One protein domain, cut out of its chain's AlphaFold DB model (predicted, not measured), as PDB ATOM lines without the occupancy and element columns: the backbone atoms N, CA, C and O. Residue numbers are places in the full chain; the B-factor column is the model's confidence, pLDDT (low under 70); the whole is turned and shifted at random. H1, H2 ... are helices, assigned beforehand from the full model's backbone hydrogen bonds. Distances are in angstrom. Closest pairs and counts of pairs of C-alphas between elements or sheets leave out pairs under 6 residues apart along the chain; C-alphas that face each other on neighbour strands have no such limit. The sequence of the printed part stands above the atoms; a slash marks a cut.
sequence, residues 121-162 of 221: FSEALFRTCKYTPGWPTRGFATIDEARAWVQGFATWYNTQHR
ATOM      1  N   PHE A 121     -44.798 -61.887 -46.922       69.94
ATOM      2  CA  PHE A 121     -43.807 -60.822 -47.079       69.94
ATOM      3  C   PHE A 121     -44.380 -59.597 -47.797       69.94
ATOM      4  O   PHE A 121     -44.194 -58.469 -47.335       69.94
ATOM      5  N   SER A 122     -45.112 -59.800 -48.897       71.38
ATOM      6  CA  SER A 122     -45.720 -58.678 -49.623       71.38
ATOM      7  C   SER A 122     -46.870 -58.060 -48.833       71.38
ATOM      8  O   SER A 122     -47.027 -56.840 -48.838       71.38
ATOM      9  N   GLU A 123     -47.639 -58.860 -48.091       77.19
ATOM     10  CA  GLU A 123     -48.671 -58.329 -47.194       77.19
ATOM     11  C   GLU A 123     -48.083 -57.442 -46.093       77.19
ATOM     12  O   GLU A 123     -48.593 -56.345 -45.843       77.19
ATOM     13  N   ALA A 124     -46.978 -57.868 -45.472       77.31
ATOM     14  CA  ALA A 124     -46.270 -57.063 -44.483       77.31
ATOM     15  C   ALA A 124     -45.769 -55.737 -45.082       77.31
ATOM     16  O   ALA A 124     -45.940 -54.685 -44.465       77.31
ATOM     17  N   LEU A 125     -45.228 -55.760 -46.306       82.12
ATOM     18  CA  LEU A 125     -44.828 -54.551 -47.036       82.12
ATOM     19  C   LEU A 125     -46.014 -53.598 -47.254       82.12
ATOM     20  O   LEU A 125     -45.918 -52.413 -46.928       82.12
ATOM     21  N   PHE A 126     -47.141 -54.096 -47.772       82.38
ATOM     22  CA  PHE A 126     -48.327 -53.269 -48.010       82.38
ATOM     23  C   PHE A 126     -48.921 -52.715 -46.720       82.38
ATOM     24  O   PHE A 126     -49.401 -51.578 -46.704       82.38
ATOM     25  N   ARG A 127     -48.866 -53.483 -45.629       86.56
ATOM     26  CA  ARG A 127     -49.231 -52.993 -44.304       86.56
ATOM     27  C   ARG A 127     -48.331 -51.822 -43.913       86.56
ATOM     28  O   ARG A 127     -48.847 -50.741 -43.654       86.56
ATOM     29  N   THR A 128     -47.009 -51.977 -43.944       85.62
ATOM     30  CA  THR A 128     -46.080 -50.879 -43.614       85.62
ATOM     31  C   THR A 128     -46.309 -49.642 -44.485       85.62
ATOM     32  O   THR A 128     -46.276 -48.526 -43.978       85.62
ATOM     33  N   CYS A 129     -46.604 -49.834 -45.771       87.19
ATOM     34  CA  CYS A 129     -46.950 -48.753 -46.690       87.19
ATOM     35  C   CYS A 129     -48.179 -47.964 -46.221       87.19
ATOM     36  O   CYS A 129     -48.111 -46.748 -46.099       87.19
ATOM     37  N   LYS A 130     -49.272 -48.649 -45.865       84.88
ATOM     38  CA  LYS A 130     -50.531 -48.014 -45.434       84.88
ATOM     39  C   LYS A 130     -50.454 -47.314 -44.080       84.88
ATOM     40  O   LYS A 130     -51.173 -46.350 -43.856       84.88
ATOM     41  N   TYR A 131     -49.624 -47.823 -43.174       87.88
ATOM     42  CA  TYR A 131     -49.539 -47.328 -41.796       87.88
ATOM     43  C   TYR A 131     -48.323 -46.424 -41.545       87.88
ATOM     44  O   TYR A 131     -48.073 -46.040 -40.404       87.88
ATOM     45  N   THR A 132     -47.558 -46.073 -42.583       87.69
ATOM     46  CA  THR A 132     -46.475 -45.093 -42.449       87.69
ATOM     47  C   THR A 132     -47.045 -43.686 -42.207       87.69
ATOM     48  O   THR A 132     -48.064 -43.340 -42.810       87.69
ATOM     49  N   PRO A 133     -46.409 -42.835 -41.374       82.31
ATOM     50  CA  PRO A 133     -46.897 -41.479 -41.100       82.31
ATOM     51  C   PRO A 133     -47.116 -40.613 -42.350       82.31
ATOM     52  O   PRO A 133     -47.938 -39.705 -42.332       82.31
ATOM     53  N   GLY A 134     -46.398 -40.900 -43.441       85.06
ATOM     54  CA  GLY A 134     -46.515 -40.187 -44.714       85.06
ATOM     55  C   GLY A 134     -47.623 -40.685 -45.648       85.06
ATOM     56  O   GLY A 134     -47.604 -40.312 -46.817       85.06
ATOM     57  N   TRP A 135     -48.540 -41.553 -45.202       90.12
ATOM     58  CA  TRP A 135     -49.587 -42.111 -46.065       90.12
ATOM     59  C   TRP A 135     -50.535 -41.024 -46.630       90.12
ATOM     60  O   TRP A 135     -51.105 -40.242 -45.864       90.12
ATOM     61  N   PRO A 136     -50.763 -40.977 -47.956       89.25
ATOM     62  CA  PRO A 136     -51.543 -39.937 -48.616       89.25
ATOM     63  C   PRO A 136     -53.039 -40.256 -48.519       89.25
ATOM     64  O   PRO A 136     -53.653 -40.785 -49.443       89.25
ATOM     65  N   THR A 137     -53.655 -39.914 -47.387       88.31
ATOM     66  CA  THR A 137     -55.083 -40.178 -47.119       88.31
ATOM     67  C   THR A 137     -56.034 -39.547 -48.140       88.31
ATOM     68  O   THR A 137     -57.108 -40.089 -48.380       88.31
ATOM     69  N   ARG A 138     -55.637 -38.430 -48.764       90.25
ATOM     70  CA  ARG A 138     -56.405 -37.731 -49.809       90.25
ATOM     71  C   ARG A 138     -56.109 -38.215 -51.237       90.25
ATOM     72  O   ARG A 138     -56.708 -37.701 -52.176       90.25
ATOM     73  N   GLY A 139     -55.226 -39.200 -51.408       89.81
ATOM     74  CA  GLY A 139     -54.766 -39.654 -52.723       89.81
ATOM     75  C   GLY A 139     -53.796 -38.674 -53.390       89.81
ATOM     76  O   GLY A 139     -53.176 -37.849 -52.720       89.81
ATOM     77  N   PHE A 140     -53.661 -38.794 -54.712       91.56
ATOM     78  CA  PHE A 140     -52.759 -37.988 -55.542       91.56
ATOM     79  C   PHE A 140     -53.544 -37.276 -56.643       91.56
ATOM     80  O   PHE A 140     -54.472 -37.865 -57.202       91.56
ATOM     81  N   ALA A 141     -53.159 -36.046 -56.983       88.00
ATOM     82  CA  ALA A 141     -53.780 -35.300 -58.075       88.00
ATOM     83  C   ALA A 141     -53.237 -35.740 -59.444       88.00
ATOM     84  O   ALA A 141     -53.945 -35.666 -60.449       88.00
ATOM     85  N   THR A 142     -51.991 -36.225 -59.487       86.25
ATOM     86  CA  THR A 142     -51.322 -36.659 -60.721       86.25
ATOM     87  C   THR A 142     -50.588 -37.989 -60.552       86.25
ATOM     88  O   THR A 142     -50.273 -38.432 -59.445       86.25
ATOM     89  N   ILE A 143     -50.282 -38.644 -61.677       84.50
ATOM     90  CA  ILE A 143     -49.462 -39.862 -61.676       84.50
ATOM     91  C   ILE A 143     -48.022 -39.588 -61.220       84.50
ATOM     92  O   ILE A 143     -47.401 -40.459 -60.614       84.50
ATOM     93  N   ASP A 144     -47.498 -38.391 -61.483       85.56
ATOM     94  CA  ASP A 144     -46.134 -38.018 -61.115       85.56
ATOM     95  C   ASP A 144     -45.998 -37.833 -59.603       85.56
ATOM     96  O   ASP A 144     -45.040 -38.329 -59.011       85.56
ATOM     97  N   GLU A 145     -47.005 -37.245 -58.952       80.12
ATOM     98  CA  GLU A 145     -47.089 -37.197 -57.487       80.12
ATOM     99  C   GLU A 145     -47.126 -38.601 -56.876       80.12
ATOM    100  O   GLU A 145     -46.391 -38.887 -55.928       80.12
ATOM    101  N   ALA A 146     -47.930 -39.501 -57.450       85.25
ATOM    102  CA  ALA A 146     -47.998 -40.886 -56.992       85.25
ATOM    103  C   ALA A 146     -46.637 -41.590 -57.120       85.25
ATOM    104  O   ALA A 146     -46.196 -42.272 -56.194       85.25
ATOM    105  N   ARG A 147     -45.938 -41.401 -58.247       88.25
ATOM    106  CA  ARG A 147     -44.600 -41.968 -58.484       88.25
ATOM    107  C   ARG A 147     -43.567 -41.420 -57.508       88.25
ATOM    108  O   ARG A 147     -42.840 -42.209 -56.907       88.25
ATOM    109  N   ALA A 148     -43.532 -40.103 -57.324       84.69
ATOM    110  CA  ALA A 148     -42.613 -39.447 -56.401       84.69
ATOM    111  C   ALA A 148     -42.824 -39.941 -54.964       84.69
ATOM    112  O   ALA A 148     -41.863 -40.272 -54.268       84.69
ATOM    113  N   TRP A 149     -44.083 -40.079 -54.542       91.25
ATOM    114  CA  TRP A 149     -44.404 -40.605 -53.222       91.25
ATOM    115  C   TRP A 149     -43.972 -42.064 -53.055       91.25
ATOM    116  O   TRP A 149     -43.322 -42.394 -52.064       91.25
ATOM    117  N   VAL A 150     -44.263 -42.936 -54.029       89.94
ATOM    118  CA  VAL A 150     -43.850 -44.351 -53.980       89.94
ATOM    119  C   VAL A 150     -42.324 -44.477 -53.937       89.94
ATOM    120  O   VAL A 150     -41.798 -45.289 -53.174       89.94
ATOM    121  N   GLN A 151     -41.598 -43.658 -54.700       87.38
ATOM    122  CA  GLN A 151     -40.134 -43.627 -54.675       87.38
ATOM    123  C   GLN A 151     -39.594 -43.154 -53.316       87.38
ATOM    124  O   GLN A 151     -38.654 -43.752 -52.779       87.38
ATOM    125  N   GLY A 152     -40.210 -42.125 -52.730       88.31
ATOM    126  CA  GLY A 152     -39.894 -41.657 -51.381       88.31
ATOM    127  C   GLY A 152     -40.136 -42.740 -50.329       88.31
ATOM    128  O   GLY A 152     -39.256 -43.022 -49.515       88.31
ATOM    129  N   PHE A 153     -41.285 -43.418 -50.398       90.00
ATOM    130  CA  PHE A 153     -41.612 -44.544 -49.528       90.00
ATOM    131  C   PHE A 153     -40.583 -45.673 -49.647       90.00
ATOM    132  O   PHE A 153     -40.079 -46.136 -48.627       90.00
ATOM    133  N   ALA A 154     -40.233 -46.097 -50.866       88.75
ATOM    134  CA  ALA A 154     -39.258 -47.165 -51.088       88.75
ATOM    135  C   ALA A 154     -37.875 -46.801 -50.526       88.75
ATOM    136  O   ALA A 154     -37.230 -47.623 -49.873       88.75
ATOM    137  N   THR A 155     -37.444 -45.552 -50.723       89.12
ATOM    138  CA  THR A 155     -36.181 -45.042 -50.171       89.12
ATOM    139  C   THR A 155     -36.200 -45.103 -48.648       89.12
ATOM    140  O   THR A 155     -35.305 -45.690 -48.038       89.12
ATOM    141  N   TRP A 156     -37.245 -44.564 -48.019       93.12
ATOM    142  CA  TRP A 156     -37.408 -44.592 -46.569       93.12
ATOM    143  C   TRP A 156     -37.474 -46.023 -46.015       93.12
ATOM    144  O   TRP A 156     -36.767 -46.345 -45.059       93.12
ATOM    145  N   TYR A 157     -38.264 -46.903 -46.637       90.25
ATOM    146  CA  TYR A 157     -38.448 -48.296 -46.220       90.25
ATOM    147  C   TYR A 157     -37.126 -49.071 -46.213       90.25
ATOM    148  O   TYR A 157     -36.867 -49.830 -45.276       90.25
ATOM    149  N   ASN A 158     -36.298 -48.866 -47.242       88.50
ATOM    150  CA  ASN A 158     -35.046 -49.595 -47.431       88.50
ATOM    151  C   ASN A 158     -33.873 -49.018 -46.634       88.50
ATOM    152  O   ASN A 158     -33.024 -49.787 -46.196       88.50
ATOM    153  N   THR A 159     -33.817 -47.696 -46.437       90.50
ATOM    154  CA  THR A 159     -32.610 -47.023 -45.910       90.50
ATOM    155  C   THR A 159     -32.771 -46.432 -44.510       90.50
ATOM    156  O   THR A 159     -31.774 -46.192 -43.835       90.50
ATOM    157  N   GLN A 160     -34.003 -46.206 -44.044       93.31
ATOM    158  CA  GLN A 160     -34.264 -45.520 -42.771       93.31
ATOM    159  C   GLN A 160     -35.126 -46.351 -41.820       93.31
ATOM    160  O   GLN A 160     -34.841 -46.423 -40.621       93.31
ATOM    161  N   HIS A 161     -36.178 -46.995 -42.328       91.88
ATOM    162  CA  HIS A 161     -37.105 -47.750 -41.499       91.88
ATOM    163  C   HIS A 161     -36.449 -49.024 -40.949       91.88
ATOM    164  O   HIS A 161     -35.993 -49.894 -41.690       91.88
ATOM    165  N   ARG A 162     -36.400 -49.136 -39.617       92.56
ATOM    166  CA  ARG A 162     -35.840 -50.292 -38.910       92.56
ATOM    167  C   ARG A 162     -36.937 -51.300 -38.610       92.56
ATOM    168  O   ARG A 162     -37.892 -50.996 -37.899       92.56
TER     169      ARG A 162
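This is residues 121 to 162 of the 221 residues of the protein "Integrase catalytic domain-containing protein" of Jannaschia seosinensis (UniProt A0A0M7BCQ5). One long helix, H2, has a shorter helix, H1, set steeply to it, with Cys 129 of H1 nearest to H2, at Phe 153. A long unnamed link runs from the end of H1 to the start of H2, and the two helices meet only loosely. The printed part has 42 residues with two named helices, H1 then H2, and no named strand; the class is all helix. It is only just compact, close to loose, with a radius of gyration of the C-alphas of 10.6 A, and elongated, spanning 29 by 18 by 18 A.

Find C-alpha 143 at (-49.462, -39.862, -61.676); from there H2, residues 143 to 159, runs 24.2 A to C-alpha 159 at (-32.610, -47.023, -45.910). Then look at C-alpha 121 at (-43.807, -60.822, -47.079), where H1, residues 121 to 131, begins; it is 15.6 A long.

H2 and H1 are close but not clearly touching; their closest C-alphas, those of Phe 153 and Cys 129, are 7.4 A apart. They run opposite ways at a steep tilt of 68 degrees, only just short of about perpendicular. In H1 and H2 every O i to N i+4 pair is within hydrogen-bond range.

The two C-alphas farthest apart, those of Ala 141 and Arg 162, are 30.2 A apart. The 11 residues between H1 and H2 make a long link, and the printed part has no cut. The model's mean pLDDT of the printed part is 86.5; look for low confidence at residue 121, under 70.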